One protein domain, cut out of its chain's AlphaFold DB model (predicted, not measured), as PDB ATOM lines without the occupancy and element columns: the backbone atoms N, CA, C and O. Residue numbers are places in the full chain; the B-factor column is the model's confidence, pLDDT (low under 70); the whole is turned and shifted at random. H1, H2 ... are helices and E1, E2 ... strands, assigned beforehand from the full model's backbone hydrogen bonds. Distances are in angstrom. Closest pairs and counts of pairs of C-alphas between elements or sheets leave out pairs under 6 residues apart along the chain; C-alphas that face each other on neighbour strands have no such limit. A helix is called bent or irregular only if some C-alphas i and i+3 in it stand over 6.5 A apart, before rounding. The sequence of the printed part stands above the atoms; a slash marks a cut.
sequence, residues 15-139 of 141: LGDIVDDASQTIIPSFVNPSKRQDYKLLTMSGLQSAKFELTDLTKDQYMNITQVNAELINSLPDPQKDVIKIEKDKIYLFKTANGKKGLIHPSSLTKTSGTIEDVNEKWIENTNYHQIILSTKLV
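AT A GLANCE: This is residues 15 to 139 of the 141 residues of an uncharacterized protein of bioreactor metagenome (UniProt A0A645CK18). A twisted, curled four-stranded sheet, drawn out lengthwise by the long bent hairpin of E6 and E7, has a small three-stranded sheet across its open side, near both of its edge strands, E3 and E7. The loop of this hairpin makes one end of the long axis, and two short helices, H1 and H2, lie at the other. The printed part has 125 residues, with named elements in the order E1, E2, E3, H1, H2, E4, E5, E6, E7, mostly strand. The larger sheet runs E3, E5, E6, E7 and the smaller E1, E2, E4, both antiparallel throughout. The whole is elongated, 50 by 28 by 27 A, and only just compact, close to loose, with a radius of gyration of the C-alphas of 16.1 A.

IN THESE COORDINATES: In the larger sheet, E6 is residues 101 to 117, 35.4 A long, starting with C-alpha 101 at (193.701, 199.153, 129.361). E7 is residues 123 to 138, 38.8 A, ending with C-alpha 138 at (193.376, 196.133, 124.284). E5 is residues 92 to 96, 13.1 A, and E3 residues 50 to 54, 13.7 A. In the smaller sheet, E1 is residues 15 to 20, 15.2 A, from C-alpha 15 at (205.702, 187.907, 134.790); E2 is residues 25 to 31, 16.3 A; E4 is residues 83 to 85, 7.0 A. H1 is residues 59 to 64, 8.6 A, and H2 residues 71 to 75, 6.0 A.

HOW THE PARTS SIT: E5, E6 and E7 form a meander, each strand the antiparallel neighbour of the one before, and its two pairs are hairpins. E6 bends by 94 degrees at residue 114 and E7 by 81 degrees at residue 126. N 105 and O 135 of E6 and E7 are 2.9 A apart, within hydrogen-bond range, as are N 94 and O 102 of E5 and E6, 2.8 A, and N 93 and O 53 of E5 and E3, 2.8 A. E3 comes nearest to E4 at the C-alphas of Phe 52 and Ile 84, 6.7 A. E2 comes nearest to E7 at the C-alphas of Pro 28 and His 130, 6.6 A. E1 and E2 are a hairpin, with N 18 and O 27 within range at 3.0 A; for E2 and E4, N 30 and O 84 are 2.9 A apart, also within range. H1 only grazes the larger sheet, with residues 59 to 63; its closest C-alphas to E6 are those of Tyr 62 and Leu 103, 7.9 A. H2 only grazes it with residues 72 to 74; the C-alphas of Ile 73 and Gly 102 of E6 are 6.1 A apart. H1 and H2 are apart, and every O i to N i+4 pair in both is within hydrogen-bond range.

THE WHOLE: The C-alphas farthest apart are those of Glu 71 and Lys 122, 50.0 A. The printed part has no cut. The link from E2 to E3, residues 32 to 49, is long. Mean pLDDT of the printed part is 91.5, and no printed residue is under 70.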
ATOM      1  N   LEU A  15     206.084 189.210 134.256       92.31
ATOM      2  CA  LEU A  15     205.702 187.907 134.790       92.31
ATOM      3  C   LEU A  15     206.783 187.424 135.759       92.31
ATOM      4  O   LEU A  15     207.959 187.784 135.622       92.31
ATOM      5  N   GLY A  16     206.405 186.593 136.722       92.50
ATOM      6  CA  GLY A  16     207.369 185.939 137.592       92.50
ATOM      7  C   GLY A  16     206.758 184.836 138.434       92.50
ATOM      8  O   GLY A  16     205.602 184.914 138.845       92.50
ATOM      9  N   ASP A  17     207.578 183.830 138.695       92.50
ATOM     10  CA  ASP A  17     207.304 182.772 139.655       92.50
ATOM     11  C   ASP A  17     207.608 183.310 141.056       92.50
ATOM     12  O   ASP A  17     208.765 183.388 141.465       92.50
ATOM     13  N   ILE A  18     206.568 183.751 141.767       93.12
ATOM     14  CA  ILE A  18     206.704 184.219 143.149       93.12
ATOM     15  C   ILE A  18     206.658 183.024 144.096       93.12
ATOM     16  O   ILE A  18     205.974 182.038 143.824       93.12
ATOM     17  N   VAL A  19     207.354 183.113 145.222       89.00
ATOM     18  CA  VAL A  19     207.243 182.116 146.289       89.00
ATOM     19  C   VAL A  19     206.228 182.628 147.300       89.00
ATOM     20  O   VAL A  19     206.366 183.740 147.804       89.00
ATOM     21  N   ASP A  20     205.196 181.838 147.578       82.12
ATOM     22  CA  ASP A  20     204.348 182.078 148.742       82.12
ATOM     23  C   ASP A  20     205.118 181.674 150.000       82.12
ATOM     24  O   ASP A  20     205.391 180.492 150.209       82.12
ATOM     25  N   ASP A  21     205.470 182.652 150.832       77.56
ATOM     26  CA  ASP A  21     206.276 182.432 152.034       77.56
ATOM     27  C   ASP A  21     205.627 181.437 153.011       77.56
ATOM     28  O   ASP A  21     206.342 180.700 153.695       77.56
ATOM     29  N   ALA A  22     204.290 181.362 153.060       79.56
ATOM     30  CA  ALA A  22     203.582 180.483 153.988       79.56
ATOM     31  C   ALA A  22     203.611 179.013 153.546       79.56
ATOM     32  O   ALA A  22     203.794 178.118 154.370       79.56
ATOM     33  N   SER A  23     203.424 178.756 152.250       81.31
ATOM     34  CA  SER A  23     203.334 177.398 151.698       81.31
ATOM     35  C   SER A  23     204.611 176.924 151.001       81.31
ATOM     36  O   SER A  23     204.684 175.767 150.594       81.31
ATOM     37  N   GLN A  24     205.598 177.811 150.829       84.75
ATOM     38  CA  GLN A  24     206.799 177.608 150.007       84.75
ATOM     39  C   GLN A  24     206.470 177.147 148.575       84.75
ATOM     40  O   GLN A  24     207.271 176.492 147.904       84.75
ATOM     41  N   THR A  25     205.270 177.483 148.097       86.69
ATOM     42  CA  THR A  25     204.794 177.097 146.771       86.69
ATOM     43  C   THR A  25     205.208 178.145 145.752       86.69
ATOM     44  O   THR A  25     205.078 179.345 145.989       86.69
ATOM     45  N   ILE A  26     205.670 177.684 144.590       90.00
ATOM     46  CA  ILE A  26     205.946 178.544 143.440       90.00
ATOM     47  C   ILE A  26     204.627 178.874 142.741       90.00
ATOM     48  O   ILE A  26     203.905 177.972 142.311       90.00
ATOM     49  N   ILE A  27     204.331 180.164 142.609       92.56
ATOM     50  CA  ILE A  27     203.092 180.687 142.041       92.56
ATOM     51  C   ILE A  27     203.419 181.569 140.824       92.56
ATOM     52  O   ILE A  27     203.929 182.681 140.992       92.56
ATOM     53  N   PRO A  28     203.080 181.142 139.596       95.31
ATOM     54  CA  PRO A  28     203.226 181.989 138.419       95.31
ATOM     55  C   PRO A  28     202.288 183.188 138.547       95.31
ATOM     56  O   PRO A  28     201.094 183.025 138.802       95.31
ATOM     57  N   SER A  29     202.818 184.399 138.400       96.56
ATOM     58  CA  SER A  29     202.079 185.632 138.678       96.56
ATOM     59  C   SER A  29     202.371 186.731 137.660       96.56
ATOM     60  O   SER A  29     203.490 186.853 137.152       96.56
ATOM     61  N   PHE A  30     201.373 187.577 137.398       96.50
ATOM     62  CA  PHE A  30     201.625 188.910 136.858       96.50
ATOM     63  C   PHE A  30     202.175 189.770 137.988       96.50
ATOM     64  O   PHE A  30     201.633 189.761 139.094       96.50
ATOM     65  N   VAL A  31     203.255 190.498 137.714       95.81
ATOM     66  CA  VAL A  31     203.981 191.277 138.719       95.81
ATOM     67  C   VAL A  31     204.278 192.656 138.155       95.81
ATOM     68  O   VAL A  31     204.992 192.790 137.156       95.81
ATOM     69  N   ASN A  32     203.771 193.701 138.807       94.38
ATOM     70  CA  ASN A  32     204.164 195.076 138.527       94.38
ATOM     71  C   ASN A  32     205.692 195.180 138.695       94.38
ATOM     72  O   ASN A  32     206.202 194.771 139.739       94.38
ATOM     73  N   PRO A  33     206.437 195.731 137.719       92.38
ATOM     74  CA  PRO A  33     207.884 195.915 137.807       92.38
ATOM     75  C   PRO A  33     208.390 196.460 139.150       92.38
ATOM     76  O   PRO A  33     209.394 195.971 139.660       92.38
ATOM     77  N   SER A  34     207.657 197.400 139.759       91.56
ATOM     78  CA  SER A  34     207.998 197.986 141.069       91.56
ATOM     79  C   SER A  34     207.976 196.993 142.239       91.56
ATOM     80  O   SER A  34     208.579 197.261 143.271       91.56
ATOM     81  N   LYS A  35     207.307 195.846 142.083       93.75
ATOM     82  CA  LYS A  35     207.187 194.787 143.091       93.75
ATOM     83  C   LYS A  35     208.134 193.618 142.885       93.75
ATOM     84  O   LYS A  35     208.195 192.738 143.731       93.75
ATOM     85  N   ARG A  36     208.901 193.584 141.794       92.94
ATOM     86  CA  ARG A  36     209.759 192.430 141.478       92.94
ATOM     87  C   ARG A  36     210.792 192.143 142.571       92.94
ATOM     88  O   ARG A  36     211.001 190.979 142.899       92.94
ATOM     89  N   GLN A  37     211.375 193.185 143.163       92.06
ATOM     90  CA  GLN A  37     212.349 193.037 144.247       92.06
ATOM     91  C   GLN A  37     211.727 192.426 145.512       92.06
ATOM     92  O   GLN A  37     212.357 191.561 146.121       92.06
ATOM     93  N   ASP A  38     210.488 192.800 145.854       92.25
ATOM     94  CA  ASP A  38     209.750 192.259 147.008       92.25
ATOM     95  C   ASP A  38     209.611 190.724 146.915       92.25
ATOM     96  O   ASP A  38     209.626 190.037 147.931       92.25
ATOM     97  N   TYR A  39     209.566 190.176 145.692       91.00
ATOM     98  CA  TYR A  39     209.469 188.737 145.416       91.00
ATOM     99  C   TYR A  39     210.786 188.099 144.950       91.00
ATOM    100  O   TYR A  39     210.773 187.003 144.394       91.00
ATOM    101  N   LYS A  40     211.929 188.774 145.152       90.00
ATOM    102  CA  LYS A  40     213.271 188.292 144.762       90.00
ATOM    103  C   LYS A  40     213.387 187.930 143.273       90.00
ATOM    104  O   LYS A  40     214.207 187.101 142.884       90.00
ATOM    105  N   LEU A  41     212.574 188.559 142.429       90.19
ATOM    106  CA  LEU A  41     212.624 188.390 140.984       90.19
ATOM    107  C   LEU A  41     213.690 189.310 140.383       90.19
ATOM    108  O   LEU A  41     213.919 190.413 140.882       90.19
ATOM    109  N   LEU A  42     214.272 188.903 139.249       86.75
ATOM    110  CA  LEU A  42     215.203 189.740 138.486       86.75
ATOM    111  C   LEU A  42     214.578 191.110 138.194       86.75
ATOM    112  O   LEU A  42     213.551 191.189 137.514       86.75
ATOM    113  N   THR A  43     215.198 192.184 138.673       84.38
ATOM    114  CA  THR A  43     214.780 193.562 138.400       84.38
ATOM    115  C   THR A  43     215.310 194.013 137.045       84.38
ATOM    116  O   THR A  43     216.489 193.839 136.751       84.38
ATOM    117  N   MET A  44     214.452 194.621 136.229       81.75
ATOM    118  CA  MET A  44     214.793 195.100 134.887       81.75
ATOM    119  C   MET A  44     214.404 196.575 134.767       81.75
ATOM    120  O   MET A  44     213.281 196.949 135.108       81.75
ATOM    121  N   SER A  45     215.318 197.418 134.285       83.25
ATOM    122  CA  SER A  45     215.032 198.828 134.007       83.25
ATOM    123  C   SER A  45     214.216 198.988 132.724       83.25
ATOM    124  O   SER A  45     214.412 198.239 131.771       83.25
ATOM    125  N   GLY A  46     213.351 200.003 132.669       82.44
ATOM    126  CA  GLY A  46     212.590 200.347 131.460       82.44
ATOM    127  C   GLY A  46     211.286 199.568 131.266       82.44
ATOM    128  O   GLY A  46     210.574 199.839 130.305       82.44
ATOM    129  N   LEU A  47     210.934 198.653 132.178       84.62
ATOM    130  CA  LEU A  47     209.635 197.984 132.141       84.62
ATOM    131  C   LEU A  47     208.500 198.939 132.525       84.62
ATOM    132  O   LEU A  47     208.545 199.601 133.564       84.62
ATOM    133  N   GLN A  48     207.443 198.943 131.719       88.06
ATOM    134  CA  GLN A  48     206.226 199.697 131.990       88.06
ATOM    135  C   GLN A  48     205.489 199.130 133.212       88.06
ATOM    136  O   GLN A  48     205.143 197.948 133.261       88.06
ATOM    137  N   SER A  49     205.183 199.984 134.193       91.00
ATOM    138  CA  SER A  49     204.301 199.599 135.299       91.00
ATOM    139  C   SER A  49     202.888 199.308 134.810       91.00
ATOM    140  O   SER A  49     202.340 200.073 134.009       91.00
ATOM    141  N   ALA A  50     202.296 198.245 135.354       92.81
ATOM    142  CA  ALA A  50     200.917 197.842 135.125       92.81
ATOM    143  C   ALA A  50     200.279 197.336 136.423       92.81
ATOM    144  O   ALA A  50     200.953 196.730 137.258       92.81
ATOM    145  N   LYS A  51     198.982 197.605 136.574       96.25
ATOM    146  CA  LYS A  51     198.112 197.051 137.616       96.25
ATOM    147  C   LYS A  51     197.221 195.972 137.017       96.25
ATOM    148  O   LYS A  51     196.888 196.054 135.834       96.25
ATOM    149  N   PHE A  52     196.807 195.015 137.842       97.75
ATOM    150  CA  PHE A  52     196.049 193.838 137.426       97.75
ATOM    151  C   PHE A  52     194.796 193.614 138.278       97.75
ATOM    152  O   PHE A  52     194.715 194.069 139.419       97.75
ATOM    153  N   GLU A  53     193.815 192.912 137.719       98.19
ATOM    154  CA  GLU A  53     192.648 192.420 138.450       98.19
ATOM    155  C   GLU A  53     192.102 191.147 137.793       98.19
ATOM    156  O   GLU A  53     192.193 190.992 136.574       98.19
ATOM    157  N   LEU A  54     191.545 190.231 138.587       98.19
ATOM    158  CA  LEU A  54     190.807 189.086 138.051       98.19
ATOM    159  C   LEU A  54     189.386 189.536 137.710       98.19
ATOM    160  O   LEU A  54     188.730 190.176 138.525       98.19
ATOM    161  N   THR A  55     188.913 189.194 136.517       97.88
ATOM    162  CA  THR A  55     187.540 189.494 136.095       97.88
ATOM    163  C   THR A  55     186.645 188.264 136.224       97.88
ATOM    164  O   THR A  55     187.131 187.132 136.210       97.88
ATOM    165  N   ASP A  56     185.333 188.492 136.248       96.50
ATOM    166  CA  ASP A  56     184.319 187.434 136.145       96.50
ATOM    167  C   ASP A  56     183.974 187.077 134.686       96.50
ATOM    168  O   ASP A  56     183.024 186.335 134.428       96.50
ATOM    169  N   LEU A  57     184.723 187.610 133.710       96.50
ATOM    170  CA  LEU A  57     184.471 187.341 132.299       96.50
ATOM    171  C   LEU A  57     184.769 185.885 131.951       96.50
ATOM    172  O   LEU A  57     185.790 185.316 132.344       96.50
ATOM    173  N   THR A  58     183.904 185.307 131.126       95.50
ATOM    174  CA  THR A  58     184.144 183.996 130.529       95.50
ATOM    175  C   THR A  58     185.081 184.103 129.330       95.50
ATOM    176  O   THR A  58     185.233 185.156 128.700       95.50
ATOM    177  N   LYS A  59     185.676 182.968 128.954       93.31
ATOM    178  CA  LYS A  59     186.451 182.849 127.718       93.31
ATOM    179  C   LYS A  59     185.639 183.264 126.491       93.31
ATOM    180  O   LYS A  59     186.172 183.967 125.642       93.31
ATOM    181  N   ASP A  60     184.364 182.893 126.409       93.31
ATOM    182  CA  ASP A  60     183.518 183.246 125.262       93.31
ATOM    183  C   ASP A  60     183.269 184.754 125.190       93.31
ATOM    184  O   ASP A  60     183.402 185.354 124.123       93.31
ATOM    185  N   GLN A  61     183.002 185.399 126.332       93.50
ATOM    186  CA  GLN A  61     182.891 186.859 126.404       93.50
ATOM    187  C   GLN A  61     184.189 187.533 125.957       93.50
ATOM    188  O   GLN A  61     184.151 188.451 125.140       93.50
ATOM    189  N   TYR A  62     185.339 187.040 126.424       94.00
ATOM    190  CA  TYR A  62     186.643 187.520 125.977       94.00
ATOM    191  C   TYR A  62     186.834 187.330 124.467       94.00
ATOM    192  O   TYR A  62     187.228 188.269 123.777       94.00
ATOM    193  N   MET A  63     186.536 186.147 123.922       90.81
ATOM    194  CA  MET A  63     186.714 185.838 122.499       90.81
ATOM    195  C   MET A  63     185.811 186.685 121.596       90.81
ATOM    196  O   MET A  63     186.262 187.068 120.517       90.81
ATOM    197  N   ASN A  64     184.629 187.077 122.073       90.81
ATOM    198  CA  ASN A  64     183.680 187.921 121.344       90.81
ATOM    199  C   ASN A  64     184.055 189.412 121.294       90.81
ATOM    200  O   ASN A  64     183.485 190.149 120.492       90.81
ATOM    201  N   ILE A  65     185.019 189.876 122.100       88.25
ATOM    202  CA  ILE A  65     185.537 191.250 121.990       88.25
ATOM    203  C   ILE A  65     186.208 191.424 120.627       88.25
ATOM    204  O   ILE A  65     187.102 190.659 120.261       88.25
ATOM    205  N   THR A  66     185.824 192.448 119.881       83.06
ATOM    206  CA  THR A  66     186.408 192.733 118.568       83.06
ATOM    207  C   THR A  66     187.332 193.939 118.649       83.06
ATOM    208  O   THR A  66     187.292 194.710 119.603       83.06
ATOM    209  N   GLN A  67     188.157 194.134 117.620       72.19
ATOM    210  CA  GLN A  67     189.026 195.308 117.527       72.19
ATOM    211  C   GLN A  67     188.237 196.632 117.491       72.19
ATOM    212  O   GLN A  67     188.763 197.668 117.878       72.19
ATOM    213  N   VAL A  68     186.979 196.594 117.036       75.00
ATOM    214  CA  VAL A  68     186.117 197.777 116.886       75.00
ATOM    215  C   VAL A  68     185.203 198.021 118.087       75.00
ATOM    216  O   VAL A  68     184.740 199.141 118.266       75.00
ATOM    217  N   ASN A  69     184.941 197.002 118.913       79.44
ATOM    218  CA  ASN A  69     184.125 197.138 120.117       79.44
ATOM    219  C   ASN A  69     184.923 196.729 121.362       79.44
ATOM    220  O   ASN A  69     185.026 195.546 121.696       79.44
ATOM    221  N   ALA A  70     185.421 197.744 122.070       82.75
ATOM    222  CA  ALA A  70     186.092 197.611 123.359       82.75
ATOM    223  C   ALA A  70     185.223 198.071 124.552       82.75
ATOM    224  O   ALA A  70     185.752 198.285 125.643       82.75
ATOM    225  N   GLU A  71     183.902 198.219 124.380       88.44
ATOM    226  CA  GLU A  71     182.973 198.681 125.429       88.44
ATOM    227  C   GLU A  71     183.091 197.844 126.703       88.44
ATOM    228  O   GLU A  71     183.140 198.393 127.802       88.44
ATOM    229  N   LEU A  72     183.222 196.522 126.550       89.44
ATOM    230  CA  LEU A  72     183.390 195.602 127.672       89.44
ATOM    231  C   LEU A  72     184.681 195.866 128.461       89.44
ATOM    232  O   LEU A  72     184.691 195.724 129.674       89.44
ATOM    233  N   ILE A  73     185.771 196.260 127.799       91.69
ATOM    234  CA  ILE A  73     187.033 196.590 128.480       91.69
ATOM    235  C   ILE A  73     186.906 197.939 129.195       91.69
ATOM    236  O   ILE A  73     187.376 198.100 130.323       91.69
ATOM    237  N   ASN A  74     186.261 198.906 128.540       90.94
ATOM    238  CA  ASN A  74     186.074 200.255 129.065       90.94
ATOM    239  C   ASN A  74     185.145 200.292 130.284       90.94
ATOM    240  O   ASN A  74     185.378 201.096 131.184       90.94
ATOM    241  N   SER A  75     184.130 199.424 130.332       93.31
ATOM    242  CA  SER A  75     183.148 199.380 131.421       93.31
ATOM    243  C   SER A  75     183.675 198.749 132.712       93.31
ATOM    244  O   SER A  75     183.151 199.039 133.787       93.31
ATOM    245  N   LEU A  76     184.712 197.909 132.634       95.44
ATOM    246  CA  LEU A  76     185.319 197.304 133.819       95.44
ATOM    247  C   LEU A  76     185.967 198.379 134.708       95.44
ATOM    248  O   LEU A  76     186.553 199.329 134.186       95.44
ATOM    249  N   PRO A  77     185.940 198.246 136.045       96.19
ATOM    250  CA  PRO A  77     186.653 199.157 136.939       96.19
ATOM    251  C   PRO A  77     188.166 199.073 136.715       96.19
ATOM    252  O   PRO A  77     188.676 198.067 136.233       96.19
ATOM    253  N   ASP A  78     188.908 200.129 137.038       95.94
ATOM    254  CA  ASP A  78     190.363 200.091 136.890       95.94
ATOM    255  C   ASP A  78     191.012 199.088 137.862       95.94
ATOM    256  O   ASP A  78     190.668 199.078 139.049       95.94
ATOM    257  N   PRO A  79     191.984 198.283 137.395       97.31
ATOM    258  CA  PRO A  79     192.643 197.285 138.228       97.31
ATOM    259  C   PRO A  79     193.549 197.932 139.283       97.31
ATOM    260  O   PRO A  79     194.172 198.962 139.020       97.31
ATOM    261  N   GLN A  80     193.665 197.307 140.460       97.38
ATOM    262  CA  GLN A  80     194.390 197.885 141.606       97.38
ATOM    263  C   GLN A  80     195.589 197.053 142.083       97.38
ATOM    264  O   GLN A  80     196.499 197.596 142.720       97.38
ATOM    265  N   LYS A  81     195.624 195.749 141.783       97.75
ATOM    266  CA  LYS A  81     196.636 194.841 142.333       97.75
ATOM    267  C   LYS A  81     197.962 195.013 141.610       97.75
ATOM    268  O   LYS A  81     198.016 195.088 140.386       97.75
ATOM    269  N   ASP A  82     199.046 195.046 142.376       96.25
ATOM    270  CA  ASP A  82     200.392 195.003 141.805       96.25
ATOM    271  C   ASP A  82     200.812 193.593 141.416       96.25
ATOM    272  O   ASP A  82     201.599 193.425 140.490       96.25
ATOM    273  N   VAL A  83     200.300 192.588 142.123       96.06
ATOM    274  CA  VAL A  83     200.628 191.186 141.895       96.06
ATOM    275  C   VAL A  83     199.356 190.365 141.919       96.06
ATOM    276  O   VAL A  83     198.507 190.548 142.793       96.06
ATOM    277  N   ILE A  84     199.214 189.466 140.948       97.19
ATOM    278  CA  ILE A  84     198.105 188.519 140.912       97.19
ATOM    279  C   ILE A  84     198.558 187.177 140.339       97.19
ATOM    280  O   ILE A  84     199.262 187.123 139.328       97.19
ATOM    281  N   LYS A  85     198.129 186.095 140.993       95.88
ATOM    282  CA  LYS A  85     198.352 184.720 140.545       95.88
ATOM    283  C   LYS A  85     197.719 184.485 139.174       95.88
ATOM    284  O   LYS A  85     196.578 184.886 138.929       95.88
ATOM    285  N   ILE A  86     198.443 183.769 138.325       96.94
ATOM    286  CA  ILE A  86     197.998 183.318 137.013       96.94
ATOM    287  C   ILE A  86     197.358 181.940 137.136       96.94
ATOM    288  O   ILE A  86     197.921 181.005 137.703       96.94
ATOM    289  N   GLU A  87     196.178 181.817 136.550       96.12
ATOM    290  CA  GLU A  87     195.428 180.582 136.425       96.12
ATOM    291  C   GLU A  87     194.995 180.405 134.972       96.12
ATOM    292  O   GLU A  87     194.688 181.369 134.264       96.12
ATOM    293  N   LYS A  88     194.990 179.149 134.526       96.19
ATOM    294  CA  LYS A  88     194.566 178.786 133.177       96.19
ATOM    295  C   LYS A  88     193.088 179.141 132.962       96.19
ATOM    296  O   LYS A  88     192.268 178.946 133.854       96.19
ATOM    297  N   ASP A  89     192.774 179.623 131.760       96.12
ATOM    298  CA  ASP A  89     191.427 179.968 131.281       96.12
ATOM    299  C   ASP A  89     190.712 181.074 132.094       96.12
ATOM    300  O   ASP A  89     189.517 181.316 131.912       96.12
ATOM    301  N   LYS A  90     191.433 181.791 132.968       98.00
ATOM    302  CA  LYS A  90     190.939 183.003 133.637       98.00
ATOM    303  C   LYS A  90     191.196 184.250 132.795       98.00
ATOM    304  O   LYS A  90     192.141 184.301 132.011       98.00
ATOM    305  N   ILE A  91     190.360 185.271 132.973       97.88
ATOM    306  CA  ILE A  91     190.467 186.541 132.251       97.88
ATOM    307  C   ILE A  91     190.898 187.636 133.220       97.88
ATOM    308  O   ILE A  91     190.215 187.919 134.208       97.88
ATOM    309  N   TYR A  92     192.029 188.262 132.921       98.00
ATOM    310  CA  TYR A  92     192.631 189.302 133.744       98.00
ATOM    311  C   TYR A  92     192.495 190.650 133.068       98.00
ATOM    312  O   TYR A  92     192.735 190.764 131.873       98.00
ATOM    313  N   LEU A  93     192.172 191.676 133.840       97.12
ATOM    314  CA  LEU A  93     192.263 193.062 133.421       97.12
ATOM    315  C   LEU A  93     193.654 193.593 133.742       97.12
ATOM    316  O   LEU A  93     194.175 193.342 134.828       97.12
ATOM    317  N   PHE A  94     194.230 194.368 132.829       95.50
ATOM    318  CA  PHE A  94     195.417 195.167 133.097       95.50
ATOM    319  C   PHE A  94     195.185 196.634 132.745       95.50
ATOM    320  O   PHE A  94     194.406 196.969 131.848       95.50
ATOM    321  N   LYS A  95     195.907 197.509 133.444       93.38
ATOM    322  CA  LYS A  95     196.060 198.914 133.072       93.38
ATOM    323  C   LYS A  95     197.502 199.346 133.286       93.38
ATOM    324  O   LYS A  95     198.021 199.249 134.397       93.38
ATOM    325  N   THR A  96     198.154 199.797 132.224       91.56
ATOM    326  CA  THR A  96     199.515 200.340 132.274       91.56
ATOM    327  C   THR A  96     199.503 201.780 132.792       91.56
ATOM    328  O   THR A  96     198.502 202.490 132.683       91.56
ATOM    329  N   ALA A  97     200.633 202.260 133.317       88.56
ATOM    330  CA  ALA A  97     200.731 203.632 133.825       88.56
ATOM    331  C   ALA A  97     200.570 204.708 132.730       88.56
ATOM    332  O   ALA A  97     200.177 205.827 133.037       88.56
ATOM    333  N   ASN A  98     200.814 204.373 131.455       86.44
ATOM    334  CA  ASN A  98     200.517 205.254 130.315       86.44
ATOM    335  C   ASN A  98     199.044 205.196 129.853       86.44
ATOM    336  O   ASN A  98     198.701 205.791 128.837       86.44
ATOM    337  N   GLY A  99     198.176 204.491 130.585       87.44
ATOM    338  CA  GLY A  99     196.728 204.502 130.384       87.44
ATOM    339  C   GLY A  99     196.172 203.396 129.488       87.44
ATOM    340  O   GLY A  99     194.950 203.279 129.412       87.44
ATOM    341  N   LYS A 100     197.009 202.553 128.856       88.19
ATOM    342  CA  LYS A 100     196.508 201.416 128.065       88.19
ATOM    343  C   LYS A 100     195.794 200.427 128.983       88.19
ATOM    344  O   LYS A 100     196.366 199.954 129.965       88.19
ATOM    345  N   LYS A 101     194.554 200.096 128.634       90.88
ATOM    346  CA  LYS A 101     193.701 199.153 129.361       90.88
ATOM    347  C   LYS A 101     193.329 197.993 128.451       90.88
ATOM    348  O   LYS A 101     193.075 198.188 127.261       90.88
ATOM    349  N   GLY A 102     193.307 196.787 129.000       93.06
ATOM    350  CA  GLY A 102     193.033 195.595 128.213       93.06
ATOM    351  C   GLY A 102     192.863 194.343 129.053       93.06
ATOM    352  O   GLY A 102     192.996 194.365 130.272       93.06
ATOM    353  N   LEU A 103     192.581 193.241 128.377       95.00
ATOM    354  CA  LEU A 103     192.423 191.926 128.964       95.00
ATOM    355  C   LEU A 103     193.571 191.004 128.557       95.00
ATOM    356  O   LEU A 103     194.090 191.098 127.443       95.00
ATOM    357  N   ILE A 104     193.926 190.089 129.452       95.88
ATOM    358  CA  ILE A 104     194.891 189.012 129.243       95.88
ATOM    359  C   ILE A 104     194.186 187.684 129.521       95.88
ATOM    360  O   ILE A 104     193.511 187.530 130.540       95.88
ATOM    361  N   HIS A 105     194.376 186.716 128.632       96.31
ATOM    362  CA  HIS A 105     193.852 185.362 128.767       96.31
ATOM    363  C   HIS A 105     194.991 184.329 128.668       96.31
ATOM    364  O   HIS A 105     195.539 184.130 127.574       96.31
ATOM    365  N   PRO A 106     195.347 183.657 129.781       96.62
ATOM    366  CA  PRO A 106     196.266 182.524 129.810       96.62
ATOM    367  C   PRO A 106     195.579 181.241 129.336       96.62
ATOM    368  O   PRO A 106     194.948 180.513 130.099       96.62
ATOM    369  N   SER A 107     195.726 180.954 128.047       94.62
ATOM    370  CA  SER A 107     195.184 179.746 127.406       94.62
ATOM    371  C   SER A 107     195.903 178.456 127.820       94.62
ATOM    372  O   SER A 107     195.340 177.361 127.743       94.62
ATOM    373  N   SER A 108     197.148 178.570 128.280       95.19
ATOM    374  CA  SER A 108     197.905 177.462 128.851       95.19
ATOM    375  C   SER A 108     198.720 177.922 130.052       95.19
ATOM    376  O   SER A 108     199.158 179.070 130.128       95.19
ATOM    377  N   LEU A 109     198.915 176.990 130.979       95.44
ATOM    378  CA  LEU A 109     199.829 177.111 132.099       95.44
ATOM    379  C   LEU A 109     200.376 175.714 132.379       95.44
ATOM    380  O   LEU A 109     199.641 174.843 132.847       95.44
ATOM    381  N   THR A 110     201.636 175.481 132.036       94.75
ATOM    382  CA  THR A 110     202.289 174.179 132.177       94.75
ATOM    383  C   THR A 110     203.557 174.323 132.997       94.75
ATOM    384  O   THR A 110     204.397 175.180 132.728       94.75
ATOM    385  N   LYS A 111     203.707 173.470 134.011       92.56
ATOM    386  CA  LYS A 111     204.977 173.316 134.717       92.56
ATOM    387  C   LYS A 111     205.878 172.417 133.880       92.56
ATOM    388  O   LYS A 111     205.457 171.342 133.460       92.56
ATOM    389  N   THR A 112     207.097 172.864 133.642       92.94
ATOM    390  CA  THR A 112     208.110 172.137 132.876       92.94
ATOM    391  C   THR A 112     209.475 172.343 133.527       92.94
ATOM    392  O   THR A 112     209.598 173.073 134.512       92.94
ATOM    393  N   SER A 113     210.501 171.685 133.001       92.81
ATOM    394  CA  SER A 113     211.879 171.852 133.446       92.81
ATOM    395  C   SER A 113     212.820 172.066 132.272       92.81
ATOM    396  O   SER A 113     212.562 171.600 131.164       92.81
ATOM    397  N   GLY A 114     213.929 172.749 132.526       92.31
ATOM    398  CA  GLY A 114     214.977 172.978 131.540       92.31
ATOM    399  C   GLY A 114     216.323 173.217 132.202       92.31
ATOM    400  O   GLY A 114     216.438 173.218 133.429       92.31
ATOM    401  N   THR A 115     217.342 173.414 131.376       93.69
ATOM    402  CA  THR A 115     218.677 173.786 131.839       93.69
ATOM    403  C   THR A 115     218.811 175.300 131.767       93.69
ATOM    404  O   THR A 115     218.580 175.880 130.707       93.69
ATOM    405  N   ILE A 116     219.156 175.940 132.884       89.88
ATOM    406  CA  ILE A 116     219.416 177.385 132.941       89.88
ATOM    407  C   ILE A 116     220.880 177.646 133.277       89.88
ATOM    408  O   ILE A 116     221.516 176.828 133.936       89.88
ATOM    409  N   GLU A 117     221.397 178.783 132.841       92.25
ATOM    410  CA  GLU A 117     222.702 179.288 133.261       92.25
ATOM    411  C   GLU A 117     222.507 180.245 134.443       92.25
ATOM    412  O   GLU A 117     221.637 181.120 134.404       92.25
ATOM    413  N   ASP A 118     223.264 180.043 135.522       85.88
ATOM    414  CA  ASP A 118     223.248 180.937 136.677       85.88
ATOM    415  C   ASP A 118     224.207 182.128 136.509       85.88
ATOM    416  O   ASP A 118     224.922 182.269 135.519       85.88
ATOM    417  N   VAL A 119     224.233 183.013 137.507       83.50
ATOM    418  CA  VAL A 119     225.086 184.217 137.500       83.50
ATOM    419  C   VAL A 119     226.592 183.925 137.564       83.50
ATOM    420  O   VAL A 119     227.384 184.852 137.423       83.50
ATOM    421  N   ASN A 120     226.988 182.673 137.799       92.12
ATOM    422  CA  ASN A 120     228.373 182.214 137.853       92.12
ATOM    423  C   ASN A 120     228.733 181.348 136.631       92.12
ATOM    424  O   ASN A 120     229.661 180.545 136.724       92.12
ATOM    425  N   GLU A 121     227.987 181.471 135.525       93.19
ATOM    426  CA  GLU A 121     228.196 180.708 134.279       93.19
ATOM    427  C   GLU A 121     228.054 179.186 134.475       93.19
ATOM    428  O   GLU A 121     228.603 178.367 133.731       93.19
ATOM    429  N   LYS A 122     227.313 178.767 135.511       95.25
ATOM    430  CA  LYS A 122     227.051 177.356 135.780       95.25
ATOM    431  C   LYS A 122     225.721 176.940 135.169       95.25
ATOM    432  O   LYS A 122     224.672 177.502 135.476       95.25
ATOM    433  N   TRP A 123     225.753 175.858 134.399       94.50
ATOM    434  CA  TRP A 123     224.553 175.200 133.892       94.50
ATOM    435  C   TRP A 123     223.881 174.357 134.983       94.50
ATOM    436  O   TRP A 123     224.494 173.470 135.580       94.50
ATOM    437  N   ILE A 124     222.607 174.643 135.245       93.00
ATOM    438  CA  ILE A 124     221.757 173.965 136.223       93.00
ATOM    439  C   ILE A 124     220.650 173.227 135.475       93.00
ATOM    440  O   ILE A 124     219.689 173.832 134.992       93.00
ATOM    441  N   GLU A 125     220.785 171.908 135.391       94.56
ATOM    442  CA  GLU A 125     219.793 171.023 134.780       94.56
ATOM    443  C   GLU A 125     218.525 170.884 135.633       94.56
ATOM    444  O   GLU A 125     218.542 171.078 136.848       94.56
ATOM    445  N   ASN A 126     217.427 170.474 134.991       92.38
ATOM    446  CA  ASN A 126     216.148 170.151 135.639       92.38
ATOM    447  C   ASN A 126     215.556 171.292 136.489       92.38
ATOM    448  O   ASN A 126     214.799 171.057 137.433       92.38
ATOM    449  N   THR A 127     215.857 172.540 136.136       89.56
ATOM    450  CA  THR A 127     215.276 173.711 136.792       89.56
ATOM    451  C   THR A 127     213.815 173.842 136.390       89.56
ATOM    452  O   THR A 127     213.504 173.950 135.205       89.56
ATOM    453  N   ASN A 128     212.915 173.834 137.374       90.00
ATOM    454  CA  ASN A 128     211.479 173.973 137.149       90.00
ATOM    455  C   ASN A 128     211.105 175.417 136.788       90.00
ATOM    456  O   ASN A 128     211.546 176.348 137.457       90.00
ATOM    457  N   TYR A 129     210.229 175.584 135.800       89.12
ATOM    458  CA  TYR A 129     209.626 176.867 135.440       89.12
ATOM    459  C   TYR A 129     208.211 176.679 134.878       89.12
ATOM    460  O   TYR A 129     207.823 175.580 134.465       89.12
ATOM    461  N   HIS A 130     207.430 177.759 134.847       92.94
ATOM    462  CA  HIS A 130     206.120 177.772 134.198       92.94
ATOM    463  C   HIS A 130     206.206 178.305 132.767       92.94
ATOM    464  O   HIS A 130     206.707 179.399 132.514       92.94
ATOM    465  N   GLN A 131     205.662 177.541 131.823       93.19
ATOM    466  CA  GLN A 131     205.395 177.992 130.464       93.19
ATOM    467  C   GLN A 131     203.933 178.442 130.361       93.19
ATOM    468  O   GLN A 131     203.018 177.738 130.790       93.19
ATOM    469  N   ILE A 132     203.715 179.626 129.787       93.75
ATOM    470  CA  ILE A 132     202.397 180.263 129.702       93.75
ATOM    471  C   ILE A 132     202.171 180.748 128.272       93.75
ATOM    472  O   ILE A 132     203.011 181.461 127.725       93.75
ATOM    473  N   ILE A 133     201.030 180.398 127.671       93.94
ATOM    474  CA  ILE A 133     200.578 180.985 126.400       93.94
ATOM    475  C   ILE A 133     199.483 182.002 126.702       93.94
ATOM    476  O   ILE A 133     198.374 181.646 127.120       93.94
ATOM    477  N   LEU A 134     199.795 183.270 126.451       93.75
ATOM    478  CA  LEU A 134     198.901 184.400 126.669       93.75
ATOM    479  C   LEU A 134     198.338 184.908 125.341       93.75
ATOM    480  O   LEU A 134     199.039 184.973 124.335       93.75
ATOM    481  N   SER A 135     197.083 185.340 125.372       92.25
ATOM    482  CA  SER A 135     196.519 186.243 124.367       92.25
ATOM    483  C   SER A 135     196.066 187.526 125.051       92.25
ATOM    484  O   SER A 135     195.734 187.505 126.239       92.25
ATOM    485  N   THR A 136     196.059 188.634 124.315       91.56
ATOM    486  CA  THR A 136     195.662 189.942 124.838       91.56
ATOM    487  C   THR A 136     194.655 190.623 123.921       91.56
ATOM    488  O   THR A 136     194.660 190.429 122.706       91.56
ATOM    489  N   LYS A 137     193.782 191.440 124.516       89.38
ATOM    490  CA  LYS A 137     192.891 192.367 123.807       89.38
ATOM    491  C   LYS A 137     192.968 193.721 124.487       89.38
ATOM    492  O   LYS A 137     192.812 193.790 125.700       89.38
ATOM    493  N   LEU A 138     193.221 194.787 123.737       83.56
ATOM    494  CA  LEU A 138     193.376 196.133 124.284       83.56
ATOM    495  C   LEU A 138     192.424 197.123 123.618       83.56
ATOM    496  O   LEU A 138     191.971 196.903 122.497       83.56
ATOM    497  N   VAL A 139     192.163 198.223 124.318       74.31
ATOM    498  CA  VAL A 139     191.515 199.397 123.731       74.31
ATOM    499  C   VAL A 139     192.527 200.068 122.804       74.31
ATOM    500  O   VAL A 139     193.587 200.502 123.264       74.31
TER     501      VAL A 139